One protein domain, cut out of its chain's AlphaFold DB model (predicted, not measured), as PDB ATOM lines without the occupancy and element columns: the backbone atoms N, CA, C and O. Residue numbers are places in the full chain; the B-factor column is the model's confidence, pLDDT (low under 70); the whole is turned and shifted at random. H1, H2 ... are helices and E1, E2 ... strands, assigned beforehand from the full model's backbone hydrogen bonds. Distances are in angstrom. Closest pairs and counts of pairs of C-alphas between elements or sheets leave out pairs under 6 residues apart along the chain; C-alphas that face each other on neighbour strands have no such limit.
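AT A GLANCE: This is residues 168 to 290 of the 465 residues of an uncharacterized protein of Bifidobacterium adolescentis (UniProt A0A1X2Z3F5). The parts follow one another along the longest axis: a helical end made by H1, H2 and H3, a small two-strand hairpin E1 and E2 near the middle, and then, past the short helix H4, a second hairpin E3 and E4 with H5 next to it and H6 at the far end. H1 and H3 cross steeply, and H5 and H6 meet at about a right angle. The printed part has 123 residues with six named helices and four named strands, in the order H1 H2 H3 E1 E2 H4 E3 E4 H5 H6; each of the two sheets is one antiparallel pair, and the class is mixed, helices and strands. The whole is compact, with a radius of gyration of the C-alphas of 15.5 A and spans of 44 by 30 by 23 A.

HOW THE PARTS SIT: H1, residues 168 to 182, touches H3, residues 206 to 215, with its residues 170 to 174 alone; they run opposite ways at a steep tilt of 63 degrees, and their closest C-alphas, of Leu 170 and Lys 210, are 7.5 A apart. H2, residues 201 to 204, and H3 only just touch, with 3 pairs of C-alphas within 8 A, and only at the corner by their link; the closest C-alphas are those of Trp 203 and Phe 209, 4.8 A apart. E1, residues 225 to 228, and E2, residues 240 to 243, form an antiparallel hairpin, with N 227 and O 241 within hydrogen-bond range at 2.8 A. The closest C-alphas of H1 and E1, of Ser 173 and Ile 226, are 7.2 A apart. H4, residues 245 to 250, is close to but not clearly touching H5, residues 267 to 274; the closest C-alphas, of Asn 250 and Tyr 268, are 6.7 A apart. E3, residues 257 to 260, and E4, residues 263 to 266, form the other antiparallel hairpin, with N 260 and O 263 within range at 2.9 A. H5 touches H6, residues 278 to 284, about perpendicular at 89 degrees; the closest C-alphas are those of Ala 271 and Leu 278, 5.7 A apart. H1 and H6 are apart. In H3, H4, H5 and H6 every O i to N i+4 pair is within hydrogen-bond range, in H1 10 of 11 are, and H2 is too short for such a pair.

IN THESE COORDINATES: H1 begins at C-alpha 168, at (184.833, 267.948, 234.537), and is 21.0 A long from first to last C-alpha. H3 is 14.2 A long and H5 10.5 A. H6 ends at C-alpha 284, at (152.210, 266.901, 206.583).

THE WHOLE: The two C-alphas farthest apart, of Val 168 and His 288, are 46.5 A apart. The printed part has no cut; the links H1 to H2 and E1 to E2 are long. Residue 202, residues 258 to 263 and residues 285 to 290 have pLDDT under 70.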
ATOM      1  N   VAL A 168     183.755 267.653 235.492       86.50
ATOM      2  CA  VAL A 168     184.833 267.948 234.537       86.50
ATOM      3  C   VAL A 168     184.354 267.944 233.077       86.50
ATOM      4  O   VAL A 168     184.682 268.838 232.301       86.50
ATOM      5  N   LYS A 169     183.481 267.001 232.697       90.19
ATOM      6  CA  LYS A 169     182.901 266.935 231.339       90.19
ATOM      7  C   LYS A 169     181.972 268.114 231.030       90.19
ATOM      8  O   LYS A 169     181.949 268.603 229.898       90.19
ATOM      9  N   LEU A 170     181.208 268.571 232.022       91.81
ATOM     10  CA  LEU A 170     180.356 269.753 231.892       91.81
ATOM     11  C   LEU A 170     181.206 271.014 231.750       91.81
ATOM     12  O   LEU A 170     180.922 271.848 230.895       91.81
ATOM     13  N   PHE A 171     182.278 271.100 232.536       88.12
ATOM     14  CA  PHE A 171     183.223 272.203 232.506       88.12
ATOM     15  C   PHE A 171     183.903 272.337 231.138       88.12
ATOM     16  O   PHE A 171     183.902 273.414 230.544       88.12
ATOM     17  N   TYR A 172     184.382 271.230 230.566       89.44
ATOM     18  CA  TYR A 172     184.920 271.236 229.202       89.44
ATOM     19  C   TYR A 172     183.868 271.600 228.150       89.44
ATOM     20  O   TYR A 172     184.167 272.349 227.223       89.44
ATOM     21  N   SER A 173     182.628 271.123 228.292       92.00
ATOM     22  CA  SER A 173     181.539 271.482 227.368       92.00
ATOM     23  C   SER A 173     181.243 272.985 227.391       92.00
ATOM     24  O   SER A 173     181.018 273.584 226.342       92.00
ATOM     25  N   TRP A 174     181.275 273.590 228.579       94.50
ATOM     26  CA  TRP A 174     181.115 275.026 228.788       94.50
ATOM     27  C   TRP A 174     182.252 275.838 228.159       94.50
ATOM     28  O   TRP A 174     181.985 276.766 227.394       94.50
ATOM     29  N   LEU A 175     183.506 275.444 228.400       91.69
ATOM     30  CA  LEU A 175     184.669 276.088 227.783       91.69
ATOM     31  C   LEU A 175     184.605 276.016 226.256       91.69
ATOM     32  O   LEU A 175     184.740 277.038 225.593       91.69
ATOM     33  N   LEU A 176     184.336 274.832 225.693       93.31
ATOM     34  CA  LEU A 176     184.224 274.640 224.244       93.31
ATOM     35  C   LEU A 176     183.059 275.431 223.641       93.31
ATOM     36  O   LEU A 176     183.166 275.913 222.514       93.31
ATOM     37  N   MET A 177     181.948 275.563 224.374       95.38
ATOM     38  CA  MET A 177     180.813 276.392 223.971       95.38
ATOM     39  C   MET A 177     181.210 277.865 223.857       95.38
ATOM     40  O   MET A 177     180.859 278.492 222.861       95.38
ATOM     41  N   ILE A 178     181.922 278.403 224.849       93.38
ATOM     42  CA  ILE A 178     182.392 279.792 224.836       93.38
ATOM     43  C   ILE A 178     183.441 279.991 223.744       93.38
ATOM     44  O   ILE A 178     183.301 280.900 222.933       93.38
ATOM     45  N   ASP A 179     184.441 279.115 223.674       94.38
ATOM     46  CA  ASP A 179     185.571 279.245 222.756       94.38
ATOM     47  C   ASP A 179     185.115 279.267 221.289       94.38
ATOM     48  O   ASP A 179     185.463 280.178 220.544       94.38
ATOM     49  N   ARG A 180     184.223 278.358 220.870       95.44
ATOM     50  CA  ARG A 180     183.702 278.373 219.489       95.44
ATOM     51  C   ARG A 180     182.841 279.601 219.156       95.44
ATOM     52  O   ARG A 180     182.645 279.875 217.975       95.44
ATOM     53  N   CYS A 181     182.302 280.312 220.149       91.44
ATOM     54  CA  CYS A 181     181.498 281.521 219.921       91.44
ATOM     55  C   CYS A 181     182.324 282.811 219.984       91.44
ATOM     56  O   CYS A 181     182.050 283.728 219.221       91.44
ATOM     57  N   ASP A 182     183.328 282.880 220.855       89.62
ATOM     58  CA  ASP A 182     184.033 284.131 221.151       89.62
ATOM     59  C   ASP A 182     185.428 284.213 220.525       89.62
ATOM     60  O   ASP A 182     185.941 285.315 220.361       89.62
ATOM     61  N   ASN A 183     186.070 283.081 220.215       89.94
ATOM     62  CA  ASN A 183     187.459 283.045 219.760       89.94
ATOM     63  C   ASN A 183     187.539 282.900 218.230       89.94
ATOM     64  O   ASN A 183     187.325 281.794 217.723       89.94
ATOM     65  N   PRO A 184     187.929 283.951 217.479       92.94
ATOM     66  CA  PRO A 184     188.040 283.892 216.021       92.94
ATOM     67  C   PRO A 184     189.057 282.869 215.504       92.94
ATOM     68  O   PRO A 184     188.955 282.435 214.359       92.94
ATOM     69  N   ASN A 185     190.017 282.461 216.340       94.12
ATOM     70  CA  ASN A 185     191.029 281.463 215.990       94.12
ATOM     71  C   ASN A 185     190.543 280.019 216.190       94.12
ATOM     72  O   ASN A 185     191.237 279.077 215.806       94.12
ATOM     73  N   ASN A 186     189.376 279.808 216.807       94.38
ATOM     74  CA  ASN A 186     188.815 278.470 216.946       94.38
ATOM     75  C   ASN A 186     188.426 277.927 215.557       94.38
ATOM     76  O   ASN A 186     187.706 278.580 214.804       94.38
ATOM     77  N   ALA A 187     188.836 276.698 215.226       95.56
ATOM     78  CA  ALA A 187     188.564 276.094 213.916       95.56
ATOM     79  C   ALA A 187     187.063 276.027 213.569       95.56
ATOM     80  O   ALA A 187     186.682 276.103 212.403       95.56
ATOM     81  N   SER A 188     186.195 275.910 214.575       92.75
ATOM     82  CA  SER A 188     184.741 275.910 214.413       92.75
ATOM     83  C   SER A 188     184.118 277.307 214.433       92.75
ATOM     84  O   SER A 188     182.925 277.404 214.169       92.75
ATOM     85  N   TYR A 189     184.863 278.386 214.694       92.12
ATOM     86  CA  TYR A 189     184.318 279.739 214.871       92.12
ATOM     87  C   TYR A 189     183.379 280.171 213.738       92.12
ATOM     88  O   TYR A 189     182.280 280.662 213.992       92.12
ATOM     89  N   HIS A 190     183.743 279.896 212.483       93.25
ATOM     90  CA  HIS A 190     182.927 280.198 211.299       93.25
ATOM     91  C   HIS A 190     181.527 279.544 211.308       93.25
ATOM     92  O   HIS A 190     180.608 280.045 210.665       93.25
ATOM     93  N   ASN A 191     181.330 278.447 212.051       88.88
ATOM     94  CA  ASN A 191     180.035 277.771 212.225       88.88
ATOM     95  C   ASN A 191     179.217 278.291 213.421       88.88
ATOM     96  O   ASN A 191     178.056 277.896 213.589       88.88
ATOM     97  N   TYR A 192     179.814 279.154 214.246       92.94
ATOM     98  CA  TYR A 192     179.281 279.644 215.515       92.94
ATOM     99  C   TYR A 192     179.449 281.167 215.605       92.94
ATOM    100  O   TYR A 192     178.628 281.882 215.032       92.94
ATOM    101  N   GLY A 193     180.503 281.664 216.261       88.94
ATOM    102  CA  GLY A 193     180.739 283.099 216.456       88.94
ATOM    103  C   GLY A 193     180.781 283.907 215.160       88.94
ATOM    104  O   GLY A 193     180.164 284.964 215.065       88.94
ATOM    105  N   GLY A 194     181.376 283.353 214.098       89.12
ATOM    106  CA  GLY A 194     181.407 283.966 212.765       89.12
ATOM    107  C   GLY A 194     180.029 284.156 212.117       89.12
ATOM    108  O   GLY A 194     179.902 284.896 211.149       89.12
ATOM    109  N   ARG A 195     178.982 283.523 212.662       90.94
ATOM    110  CA  ARG A 195     177.579 283.693 212.245       90.94
ATOM    111  C   ARG A 195     176.803 284.657 213.147       90.94
ATOM    112  O   ARG A 195     175.598 284.813 212.967       90.94
ATOM    113  N   GLY A 196     177.467 285.258 214.133       88.31
ATOM    114  CA  GLY A 196     176.845 286.098 215.151       88.31
ATOM    115  C   GLY A 196     176.097 285.312 216.227       88.31
ATOM    116  O   GLY A 196     175.193 285.872 216.837       88.31
ATOM    117  N   ILE A 197     176.428 284.029 216.429       88.12
ATOM    118  CA  ILE A 197     175.856 283.240 217.524       88.12
ATOM    119  C   ILE A 197     176.618 283.536 218.811       88.12
ATOM    120  O   ILE A 197     177.837 283.370 218.867       88.12
ATOM    121  N   GLN A 198     175.884 283.917 219.849       88.06
ATOM    122  CA  GLN A 198     176.423 284.326 221.134       88.06
ATOM    123  C   GLN A 198     176.081 283.335 222.250       88.06
ATOM    124  O   GLN A 198     175.244 282.438 222.113       88.06
ATOM    125  N   VAL A 199     176.766 283.502 223.380       85.75
ATOM    126  CA  VAL A 199     176.449 282.821 224.638       85.75
ATOM    127  C   VAL A 199     175.767 283.810 225.563       85.75
ATOM    128  O   VAL A 199     176.279 284.912 225.759       85.75
ATOM    129  N   TYR A 200     174.651 283.394 226.164       86.31
ATOM    130  CA  TYR A 200     173.926 284.164 227.166       86.31
ATOM    131  C   TYR A 200     174.894 284.737 228.201       86.31
ATOM    132  O   TYR A 200     175.639 283.994 228.836       86.31
ATOM    133  N   ALA A 201     174.894 286.061 228.377       72.06
ATOM    134  CA  ALA A 201     175.951 286.759 229.112       72.06
ATOM    135  C   ALA A 201     176.176 286.205 230.530       72.06
ATOM    136  O   ALA A 201     177.315 286.063 230.968       72.06
ATOM    137  N   LYS A 202     175.107 285.801 231.233       68.81
ATOM    138  CA  LYS A 202     175.240 285.223 232.580       68.81
ATOM    139  C   LYS A 202     175.906 283.845 232.582       68.81
ATOM    140  O   LYS A 202     176.493 283.472 233.583       68.81
ATOM    141  N   TRP A 203     175.858 283.098 231.479       85.38
ATOM    142  CA  TRP A 203     176.574 281.827 231.334       85.38
ATOM    143  C   TRP A 203     178.073 282.003 231.103       85.38
ATOM    144  O   TRP A 203     178.775 281.003 231.028       85.38
ATOM    145  N   LYS A 204     178.600 283.231 231.021       81.94
ATOM    146  CA  LYS A 204     180.047 283.465 231.158       81.94
ATOM    147  C   LYS A 204     180.533 283.216 232.591       81.94
ATOM    148  O   LYS A 204     181.724 283.021 232.798       81.94
ATOM    149  N   ASP A 205     179.619 283.172 233.558       77.88
ATOM    150  CA  ASP A 205     179.878 282.636 234.888       77.88
ATOM    151  C   ASP A 205     179.637 281.116 234.893       77.88
ATOM    152  O   ASP A 205     178.554 280.626 234.545       77.88
ATOM    153  N   TRP A 206     180.662 280.365 235.298       81.75
ATOM    154  CA  TRP A 206     180.623 278.906 235.371       81.75
ATOM    155  C   TRP A 206     179.517 278.387 236.298       81.75
ATOM    156  O   TRP A 206     178.814 277.447 235.931       81.75
ATOM    157  N   ASN A 207     179.329 278.986 237.474       76.12
ATOM    158  CA  ASN A 207     178.356 278.508 238.455       76.12
ATOM    159  C   ASN A 207     176.924 278.728 237.960       76.12
ATOM    160  O   ASN A 207     176.073 277.855 238.130       76.12
ATOM    161  N   VAL A 208     176.670 279.845 237.272       76.44
ATOM    162  CA  VAL A 208     175.360 280.108 236.657       76.44
ATOM    163  C   VAL A 208     175.050 279.077 235.572       76.44
ATOM    164  O   VAL A 208     173.948 278.522 235.542       76.44
ATOM    165  N   PHE A 209     176.016 278.783 234.696       83.44
ATOM    166  CA  PHE A 209     175.847 277.744 233.680       83.44
ATOM    167  C   PHE A 209     175.677 276.353 234.303       83.44
ATOM    168  O   PHE A 209     174.791 275.602 233.897       83.44
ATOM    169  N   LYS A 210     176.491 276.012 235.309       84.56
ATOM    170  CA  LYS A 210     176.455 274.725 236.012       84.56
ATOM    171  C   LYS A 210     175.099 274.476 236.668       84.56
ATOM    172  O   LYS A 210     174.545 273.392 236.493       84.56
ATOM    173  N   HIS A 211     174.550 275.463 237.379       75.12
ATOM    174  CA  HIS A 211     173.219 275.353 237.982       75.12
ATOM    175  C   HIS A 211     172.148 275.123 236.917       75.12
ATOM    176  O   HIS A 211     171.411 274.143 236.998       75.12
ATOM    177  N   TRP A 212     172.135 275.937 235.853       89.25
ATOM    178  CA  TRP A 212     171.200 275.727 234.747       89.25
ATOM    179  C   TRP A 212     171.340 274.328 234.135       89.25
ATOM    180  O   TRP A 212     170.335 273.669 233.876       89.25
ATOM    181  N   ALA A 213     172.567 273.855 233.917       86.06
ATOM    182  CA  ALA A 213     172.827 272.556 233.317       86.06
ATOM    183  C   ALA A 213     172.215 271.420 234.143       86.06
ATOM    184  O   ALA A 213     171.497 270.586 233.584       86.06
ATOM    185  N   ILE A 214     172.463 271.413 235.456       82.44
ATOM    186  CA  ILE A 214     171.939 270.413 236.397       82.44
ATOM    187  C   ILE A 214     170.406 270.466 236.428       82.44
ATOM    188  O   ILE A 214     169.750 269.443 236.217       82.44
ATOM    189  N   ASP A 215     169.833 271.662 236.575       79.50
ATOM    190  CA  ASP A 215     168.380 271.870 236.629       79.50
ATOM    191  C   ASP A 215     167.670 271.458 235.329       79.50
ATOM    192  O   ASP A 215     166.491 271.088 235.327       79.50
ATOM    193  N   ASN A 216     168.396 271.479 234.208       78.81
ATOM    194  CA  ASN A 216     167.885 271.123 232.887       78.81
ATOM    195  C   ASN A 216     168.286 269.719 232.430       78.81
ATOM    196  O   ASN A 216     168.159 269.390 231.251       78.81
ATOM    197  N   GLY A 217     168.668 268.851 233.370       81.19
ATOM    198  CA  GLY A 217     168.788 267.415 233.130       81.19
ATOM    199  C   GLY A 217     170.177 266.953 232.708       81.19
ATOM    200  O   GLY A 217     170.313 265.815 232.254       81.19
ATOM    201  N   TRP A 218     171.206 267.786 232.883       90.50
ATOM    202  CA  TRP A 218     172.578 267.309 232.800       90.50
ATOM    203  C   TRP A 218     172.820 266.236 233.862       90.50
ATOM    204  O   TRP A 218     172.458 266.388 235.029       90.50
ATOM    205  N   LYS A 219     173.474 265.151 233.454       86.25
ATOM    206  CA  LYS A 219     173.943 264.100 234.354       86.25
ATOM    207  C   LYS A 219     175.350 263.696 233.953       86.25
ATOM    208  O   LYS A 219     175.638 263.548 232.755       86.25
ATOM    209  N   ALA A 220     176.198 263.468 234.951       83.31
ATOM    210  CA  ALA A 220     177.525 262.915 234.738       83.31
ATOM    211  C   ALA A 220     177.422 261.603 233.945       83.31
ATOM    212  O   ALA A 220     176.556 260.773 234.207       83.31
ATOM    213  N   ASN A 221     178.295 261.439 232.949       82.12
ATOM    214  CA  ASN A 221     178.385 260.234 232.114       82.12
ATOM    215  C   ASN A 221     177.103 259.837 231.353       82.12
ATOM    216  O   ASN A 221     177.002 258.709 230.889       82.12
ATOM    217  N   SER A 222     176.161 260.759 231.143       84.75
ATOM    218  CA  SER A 222     174.927 260.491 230.382       84.75
ATOM    219  C   SER A 222     175.121 260.274 228.877       84.75
ATOM    220  O   SER A 222     174.182 259.870 228.200       84.75
ATOM    221  N   GLY A 223     176.298 260.597 228.330       86.06
ATOM    222  CA  GLY A 223     176.532 260.615 226.880       86.06
ATOM    223  C   GLY A 223     175.842 261.776 226.151       86.06
ATOM    224  O   GLY A 223     175.909 261.851 224.926       86.06
ATOM    225  N   LEU A 224     175.199 262.690 226.885       89.62
ATOM    226  CA  LEU A 224     174.551 263.872 226.330       89.62
ATOM    227  C   LEU A 224     175.537 265.041 226.234       89.62
ATOM    228  O   LEU A 224     176.383 265.231 227.110       89.62
ATOM    229  N   SER A 225     175.376 265.874 225.209       92.19
ATOM    230  CA  SER A 225     176.083 267.150 225.078       92.19
ATOM    231  C   SER A 225     175.110 268.298 224.835       92.19
ATOM    232  O   SER A 225     173.938 268.088 224.515       92.19
ATOM    233  N   ILE A 226     175.592 269.524 225.042       94.69
ATOM    234  CA  ILE A 226     174.784 270.726 224.852       94.69
ATOM    235  C   ILE A 226     174.481 270.932 223.364       94.69
ATOM    236  O   ILE A 226     175.389 271.033 222.538       94.69
ATOM    237  N   ASP A 227     173.196 271.013 223.045       93.06
ATOM    238  CA  ASP A 227     172.639 271.224 221.710       93.06
ATOM    239  C   ASP A 227     171.736 272.460 221.717       93.06
ATOM    240  O   ASP A 227     171.141 272.795 222.744       93.06
ATOM    241  N   ARG A 228     171.623 273.137 220.572       90.69
ATOM    242  CA  ARG A 228     170.710 274.273 220.400       90.69
ATOM    243  C   ARG A 228     169.497 273.831 219.605       90.69
ATOM    244  O   ARG A 228     169.658 273.414 218.466       90.69
ATOM    245  N   VAL A 229     168.305 273.934 220.179       83.69
ATOM    246  CA  VAL A 229     167.036 273.527 219.556       83.69
ATOM    247  C   VAL A 229     166.839 274.231 218.211       83.69
ATOM    248  O   VAL A 229     166.540 273.576 217.215       83.69
ATOM    249  N   ASP A 230     167.083 275.539 218.173       81.94
ATOM    250  CA  ASP A 230     167.326 276.292 216.950       81.94
ATOM    251  C   ASP A 230     168.838 276.406 216.715       81.94
ATOM    252  O   ASP A 230     169.553 277.099 217.444       81.94
ATOM    253  N   VAL A 231     169.334 275.720 215.681       83.56
ATOM    254  CA  VAL A 231     170.768 275.678 215.342       83.56
ATOM    255  C   VAL A 231     171.333 277.045 214.938       83.56
ATOM    256  O   VAL A 231     172.557 277.233 214.989       83.56
ATOM    257  N   ASP A 232     170.453 277.966 214.532       83.62
ATOM    258  CA  ASP A 232     170.773 279.333 214.126       83.62
ATOM    259  C   ASP A 232     170.618 280.336 215.284       83.62
ATOM    260  O   ASP A 232     171.069 281.473 215.157       83.62
ATOM    261  N   GLY A 233     170.009 279.920 216.401       82.94
ATOM    262  CA  GLY A 233     169.843 280.733 217.607       82.94
ATOM    263  C   GLY A 233     171.042 280.684 218.561       82.94
ATOM    264  O   GLY A 233     171.998 279.925 218.365       82.94
ATOM    265  N   ASP A 234     170.964 281.479 219.630       87.56
ATOM    266  CA  ASP A 234     172.036 281.648 220.616       87.56
ATOM    267  C   ASP A 234     172.123 280.502 221.635       87.56
ATOM    268  O   ASP A 234     171.218 279.670 221.754       87.56
ATOM    269  N   TYR A 235     173.237 280.419 222.367       89.69
ATOM    270  CA  TYR A 235     173.332 279.572 223.558       89.69
ATOM    271  C   TYR A 235     172.647 280.262 224.733       89.69
ATOM    272  O   TYR A 235     173.268 281.048 225.446       89.69
ATOM    273  N   GLU A 236     171.372 279.958 224.942       83.94
ATOM    274  CA  GLU A 236     170.554 280.550 225.998       83.94
ATOM    275  C   GLU A 236     169.614 279.515 226.632       83.94
ATOM    276  O   GLU A 236     169.329 278.485 226.010       83.94
ATOM    277  N   PRO A 237     169.105 279.764 227.856       80.19
ATOM    278  CA  PRO A 237     168.292 278.795 228.590       80.19
ATOM    279  C   PRO A 237     167.120 278.213 227.804       80.19
ATOM    280  O   PRO A 237     166.830 277.026 227.937       80.19
ATOM    281  N   ASP A 238     166.476 279.031 226.971       79.19
ATOM    282  CA  ASP A 238     165.320 278.612 226.193       79.19
ATOM    283  C   ASP A 238     165.725 277.881 224.908       79.19
ATOM    284  O   ASP A 238     164.983 277.017 224.437       79.19
ATOM    285  N   ASN A 239     166.881 278.194 224.319       84.88
ATOM    286  CA  ASN A 239     167.328 277.586 223.067       84.88
ATOM    287  C   ASN A 239     168.236 276.363 223.271       84.88
ATOM    288  O   ASN A 239     168.538 275.674 222.304       84.88
ATOM    289  N   CYS A 240     168.663 276.039 224.491       88.25
ATOM    290  CA  CYS A 240     169.566 274.914 224.737       88.25
ATOM    291  C   CYS A 240     168.883 273.685 225.346       88.25
ATOM    292  O   CYS A 240     167.957 273.781 226.147       88.25
ATOM    293  N   ARG A 241     169.398 272.501 224.994       89.81
ATOM    294  CA  ARG A 241     169.008 271.201 225.561       89.81
ATOM    295  C   ARG A 241     170.213 270.268 225.689       89.81
ATOM    296  O   ARG A 241     171.209 270.440 224.992       89.81
ATOM    297  N   TRP A 242     170.093 269.239 226.523       90.81
ATOM    298  CA  TRP A 242     171.019 268.104 226.531       90.81
ATOM    299  C   TRP A 242     170.528 267.040 225.556       90.81
ATOM    300  O   TRP A 242     169.395 266.572 225.668       90.81
ATOM    301  N   ALA A 243     171.362 266.683 224.582       88.88
ATOM    302  CA  ALA A 243     170.982 265.810 223.481       88.88
ATOM    303  C   ALA A 243     172.045 264.744 223.201       88.88
ATOM    304  O   ALA A 243     173.244 264.974 223.361       88.88
ATOM    305  N   ASP A 244     171.587 263.578 222.751       89.75
ATOM    306  CA  ASP A 244     172.453 262.517 222.247       89.75
ATOM    307  C   ASP A 244     172.995 262.849 220.842       89.75
ATOM    308  O   ASP A 244     172.620 263.838 220.196       89.75
ATOM    309  N   ALA A 245     173.911 262.011 220.355       88.62
ATOM    310  CA  ALA A 245     174.532 262.186 219.047       88.62
ATOM    311  C   ALA A 245     173.524 262.099 217.884       88.62
ATOM    312  O   ALA A 245     173.675 262.801 216.881       88.62
ATOM    313  N   LYS A 246     172.477 261.268 218.004       87.19
ATOM    314  CA  LYS A 246     171.467 261.086 216.951       87.19
ATOM    315  C   LYS A 246     170.605 262.336 216.803       87.19
ATOM    316  O   LYS A 246     170.433 262.831 215.690       87.19
ATOM    317  N   THR A 247     170.143 262.875 217.924       86.44
ATOM    318  CA  THR A 247     169.363 264.108 218.033       86.44
ATOM    319  C   THR A 247     170.148 265.286 217.453       86.44
ATOM    320  O   THR A 247     169.643 265.978 216.573       86.44
ATOM    321  N   GLN A 248     171.418 265.459 217.836       87.75
ATOM    322  CA  GLN A 248     172.278 266.509 217.268       87.75
ATOM    323  C   GLN A 248     172.530 266.328 215.769       87.75
ATOM    324  O   GLN A 248     172.539 267.301 215.017       87.75
ATOM    325  N   SER A 249     172.715 265.089 215.301       87.62
ATOM    326  CA  SER A 249     172.904 264.825 213.872       87.62
ATOM    327  C   SER A 249     171.663 265.189 213.055       87.62
ATOM    328  O   SER A 249     171.784 265.784 211.984       87.62
ATOM    329  N   ASN A 250     170.475 264.902 213.590       81.69
ATOM    330  CA  ASN A 250     169.201 265.282 212.985       81.69
ATOM    331  C   ASN A 250     168.943 266.796 213.059       81.69
ATOM    332  O   ASN A 250     168.162 267.317 212.266       81.69
ATOM    333  N   ASN A 251     169.639 267.518 213.940       82.81
ATOM    334  CA  ASN A 251     169.531 268.966 214.118       82.81
ATOM    335  C   ASN A 251     170.595 269.782 213.343       82.81
ATOM    336  O   ASN A 251     170.829 270.964 213.597       82.81
ATOM    337  N   LYS A 252     171.254 269.183 212.349       82.06
ATOM    338  CA  LYS A 252     172.222 269.891 211.494       82.06
ATOM    339  C   LYS A 252     171.532 270.890 210.563       82.06
ATOM    340  O   LYS A 252     170.361 270.747 210.232       82.06
ATOM    341  N   ARG A 253     172.273 271.896 210.083       73.44
ATOM    342  CA  ARG A 253     171.766 272.950 209.174       73.44
ATOM    343  C   ARG A 253     171.086 272.412 207.911       73.44
ATOM    344  O   ARG A 253     170.107 272.992 207.470       73.44
ATOM    345  N   LYS A 254     171.587 271.296 207.377       79.56
ATOM    346  CA  LYS A 254     171.057 270.631 206.175       79.56
ATOM    347  C   LYS A 254     169.751 269.855 206.390       79.56
ATOM    348  O   LYS A 254     169.219 269.298 205.440       79.56
ATOM    349  N   SER A 255     169.276 269.744 207.628       78.62
ATOM    350  CA  SER A 255     168.009 269.078 207.923       78.62
ATOM    351  C   SER A 255     166.828 269.941 207.492       78.62
ATOM    352  O   SER A 255     166.884 271.163 207.626       78.62
ATOM    353  N   ILE A 256     165.737 269.300 207.062       78.69
ATOM    354  CA  ILE A 256     164.458 269.970 206.801       78.69
ATOM    355  C   ILE A 256     164.019 270.702 208.073       78.69
ATOM    356  O   ILE A 256     163.991 270.099 209.153       78.69
ATOM    357  N   ARG A 257     163.700 271.994 207.957       74.25
ATOM    358  CA  ARG A 257     163.314 272.846 209.089       74.25
ATOM    359  C   ARG A 257     161.918 273.401 208.907       74.25
ATOM    360  O   ARG A 257     161.470 273.631 207.788       74.25
ATOM    361  N   ILE A 258     161.281 273.680 210.033       69.56
ATOM    362  CA  ILE A 258     159.995 274.360 210.082       69.56
ATOM    363  C   ILE A 258     160.010 275.424 211.180       69.56
ATOM    364  O   ILE A 258     160.781 275.347 212.143       69.56
ATOM    365  N   VAL A 259     159.125 276.410 211.061       68.44
ATOM    366  CA  VAL A 259     158.898 277.397 212.120       68.44
ATOM    367  C   VAL A 259     157.865 276.845 213.100       68.44
ATOM    368  O   VAL A 259     156.701 276.624 212.748       68.44
ATOM    369  N   TYR A 260     158.266 276.648 214.355       58.84
ATOM    370  CA  TYR A 260     157.409 276.144 215.426       58.84
ATOM    371  C   TYR A 260     157.487 277.067 216.647       58.84
ATOM    372  O   TYR A 260     158.530 277.184 217.286       58.84
ATOM    373  N   GLY A 261     156.376 277.740 216.962       63.38
ATOM    374  CA  GLY A 261     156.378 278.830 217.941       63.38
ATOM    375  C   GLY A 261     157.253 279.994 217.469       63.38
ATOM    376  O   GLY A 261     157.025 280.522 216.382       63.38
ATOM    377  N   ASP A 262     158.241 280.351 218.286       59.25
ATOM    378  CA  ASP A 262     159.258 281.384 218.073       59.25
ATOM    379  C   ASP A 262     160.615 280.832 217.591       59.25
ATOM    380  O   ASP A 262     161.573 281.591 217.472       59.25
ATOM    381  N   LYS A 263     160.712 279.526 217.297       59.09
ATOM    382  CA  LYS A 263     161.978 278.845 216.965       59.09
ATOM    383  C   LYS A 263     161.935 278.119 215.627       59.09
ATOM    384  O   LYS A 263     160.879 277.646 215.190       59.09
ATOM    385  N   ARG A 264     163.104 277.962 214.999       70.44
ATOM    386  CA  ARG A 264     163.302 277.071 213.847       70.44
ATOM    387  C   ARG A 264     163.791 275.710 214.317       70.44
ATOM    388  O   ARG A 264     164.962 275.538 214.641       70.44
ATOM    389  N   ILE A 265     162.905 274.723 214.315       74.00
ATOM    390  CA  ILE A 265     163.243 273.357 214.734       74.00
ATOM    391  C   ILE A 265     163.374 272.432 213.526       74.00
ATOM    392  O   ILE A 265     162.826 272.704 212.453       74.00
ATOM    393  N   SER A 266     164.111 271.332 213.686       82.75
ATOM    394  CA  SER A 266     164.154 270.291 212.658       82.75
ATOM    395  C   SER A 266     162.786 269.608 212.527       82.75
ATOM    396  O   SER A 266     162.060 269.458 213.512       82.75
ATOM    397  N   LEU A 267     162.436 269.147 211.323       79.44
ATOM    398  CA  LEU A 267     161.222 268.354 211.093       79.44
ATOM    399  C   LEU A 267     161.193 267.105 211.989       79.44
ATOM    400  O   LEU A 267     160.140 266.706 212.474       79.44
ATOM    401  N   TYR A 268     162.367 266.531 212.258       83.81
ATOM    402  CA  TYR A 268     162.536 265.422 213.191       83.81
ATOM    403  C   TYR A 268     162.155 265.799 214.627       83.81
ATOM    404  O   TYR A 268     161.398 265.078 215.273       83.81
ATOM    405  N   ASP A 269     162.651 266.934 215.125       79.38
ATOM    406  CA  ASP A 269     162.308 267.419 216.464       79.38
ATOM    407  C   ASP A 269     160.824 267.749 216.575       79.38
ATOM    408  O   ASP A 269     160.201 267.443 217.590       79.38
ATOM    409  N   TRP A 270     160.236 268.318 215.523       81.31
ATOM    410  CA  TRP A 270     158.799 268.543 215.473       81.31
ATOM    411  C   TRP A 270     158.012 267.233 215.534       81.31
ATOM    412  O   TRP A 270     157.119 267.115 216.369       81.31
ATOM    413  N   ALA A 271     158.374 266.240 214.714       79.94
ATOM    414  CA  ALA A 271     157.711 264.938 214.678       79.94
ATOM    415  C   ALA A 271     157.736 264.273 216.062       79.94
ATOM    416  O   ALA A 271     156.699 263.888 216.603       79.94
ATOM    417  N   ARG A 272     158.912 264.278 216.705       80.75
ATOM    418  CA  ARG A 272     159.095 263.795 218.076       80.75
ATOM    419  C   ARG A 272     158.223 264.546 219.088       80.75
ATOM    420  O   ARG A 272     157.673 263.913 219.983       80.75
ATOM    421  N   LEU A 273     158.108 265.872 218.979       75.50
ATOM    422  CA  LEU A 273     157.277 266.684 219.877       75.50
ATOM    423  C   LEU A 273     155.777 266.426 219.699       75.50
ATOM    424  O   LEU A 273     155.045 266.492 220.683       75.50
ATOM    425  N   GLN A 274     155.325 266.157 218.473       75.69
ATOM    426  CA  GLN A 274     153.923 265.842 218.185       75.69
ATOM    427  C   GLN A 274     153.575 264.365 218.416       75.69
ATOM    428  O   GLN A 274     152.401 264.013 218.380       75.69
ATOM    429  N   GLY A 275     154.572 263.507 218.654       80.00
ATOM    430  CA  GLY A 275     154.363 262.067 218.795       80.00
ATOM    431  C   GLY A 275     154.012 261.371 217.476       80.00
ATOM    432  O   GLY A 275     153.328 260.356 217.506       80.00
ATOM    433  N   VAL A 276     154.467 261.906 216.338       80.19
ATOM    434  CA  VAL A 276     154.248 261.334 214.997       80.19
ATOM    435  C   VAL A 276     155.560 260.825 214.401       80.19
ATOM    436  O   VAL A 276     156.651 261.281 214.763       80.19
ATOM    437  N   SER A 277     155.474 259.879 213.470       82.56
ATOM    438  CA  SER A 277     156.634 259.396 212.720       82.56
ATOM    439  C   SER A 277     157.195 260.484 211.795       82.56
ATOM    440  O   SER A 277     156.504 261.417 211.376       82.56
ATOM    441  N   LEU A 278     158.479 260.366 211.436       79.06
ATOM    442  CA  LEU A 278     159.112 261.318 210.519       79.06
ATOM    443  C   LEU A 278     158.459 261.296 209.128       79.06
ATOM    444  O   LEU A 278     158.415 262.331 208.467       79.06
ATOM    445  N   ASP A 279     157.953 260.149 208.682       79.62
ATOM    446  CA  ASP A 279     157.314 260.036 207.371       79.62
ATOM    447  C   ASP A 279     155.899 260.621 207.369       79.62
ATOM    448  O   ASP A 279     155.523 261.282 206.403       79.62
ATOM    449  N   GLU A 280     155.149 260.497 208.468       76.19
ATOM    450  CA  GLU A 280     153.915 261.269 208.670       76.19
ATOM    451  C   GLU A 280     154.206 262.770 208.674       76.19
ATOM    452  O   GLU A 280     153.536 263.526 207.976       76.19
ATOM    453  N   ALA A 281     155.260 263.203 209.373       74.31
ATOM    454  CA  ALA A 281     155.667 264.602 209.375       74.31
ATOM    455  C   ALA A 281     156.031 265.095 207.962       74.31
ATOM    456  O   ALA A 281     155.565 266.147 207.543       74.31
ATOM    457  N   LYS A 282     156.794 264.333 207.172       75.62
ATOM    458  CA  LYS A 282     157.092 264.698 205.773       75.62
ATOM    459  C   LYS A 282     155.831 264.816 204.915       75.62
ATOM    460  O   LYS A 282     155.747 265.730 204.107       75.62
ATOM    461  N   LYS A 283     154.846 263.930 205.098       75.19
ATOM    462  CA  LYS A 283     153.552 264.022 204.398       75.19
ATOM    463  C   LYS A 283     152.779 265.285 204.795       75.19
ATOM    464  O   LYS A 283     152.150 265.902 203.944       75.19
ATOM    465  N   MET A 284     152.854 265.684 206.067       70.31
ATOM    466  CA  MET A 284     152.210 266.901 206.583       70.31
ATOM    467  C   MET A 284     152.856 268.194 206.060       70.31
ATOM    468  O   MET A 284     152.177 269.211 205.942       70.31
ATOM    469  N   PHE A 285     154.148 268.166 205.720       66.12
ATOM    470  CA  PHE A 285     154.893 269.297 205.163       66.12
ATOM    471  C   PHE A 285     155.313 268.996 203.709       66.12
ATOM    472  O   PHE A 285     156.458 268.644 203.442       66.12
ATOM    473  N   SER A 286     154.357 269.118 202.776       50.47
ATOM    474  CA  SER A 286     154.526 268.911 201.322       50.47
ATOM    475  C   SER A 286     155.715 269.702 200.717       50.47
ATOM    476  O   SER A 286     155.977 270.827 201.163       50.47
ATOM    477  N   PRO A 287     156.422 269.163 199.694       45.09
ATOM    478  CA  PRO A 287     157.690 269.694 199.163       45.09
ATOM    479  C   PRO A 287     157.697 271.180 198.766       45.09
ATOM    480  O   PRO A 287     158.732 271.827 198.901       45.09
ATOM    481  N   HIS A 288     156.560 271.774 198.389       44.06
ATOM    482  CA  HIS A 288     156.496 273.197 198.019       44.06
ATOM    483  C   HIS A 288     156.621 274.191 199.191       44.06
ATOM    484  O   HIS A 288     156.896 275.367 198.964       44.06
ATOM    485  N   VAL A 289     156.456 273.754 200.445       44.22
ATOM    486  CA  VAL A 289     156.565 274.640 201.627       44.22
ATOM    487  C   VAL A 289     158.012 274.749 202.131       44.22
ATOM    488  O   VAL A 289     158.360 275.682 202.858       44.22
ATOM    489  N   LEU A 290     158.878 273.813 201.740       46.59
ATOM    490  CA  LEU A 290     160.209 273.654 202.326       46.59
ATOM    491  C   LEU A 290     161.312 274.435 201.595       46.59
ATOM    492  O   LEU A 290     162.360 274.670 202.196       46.59
TER     493      LEU A 290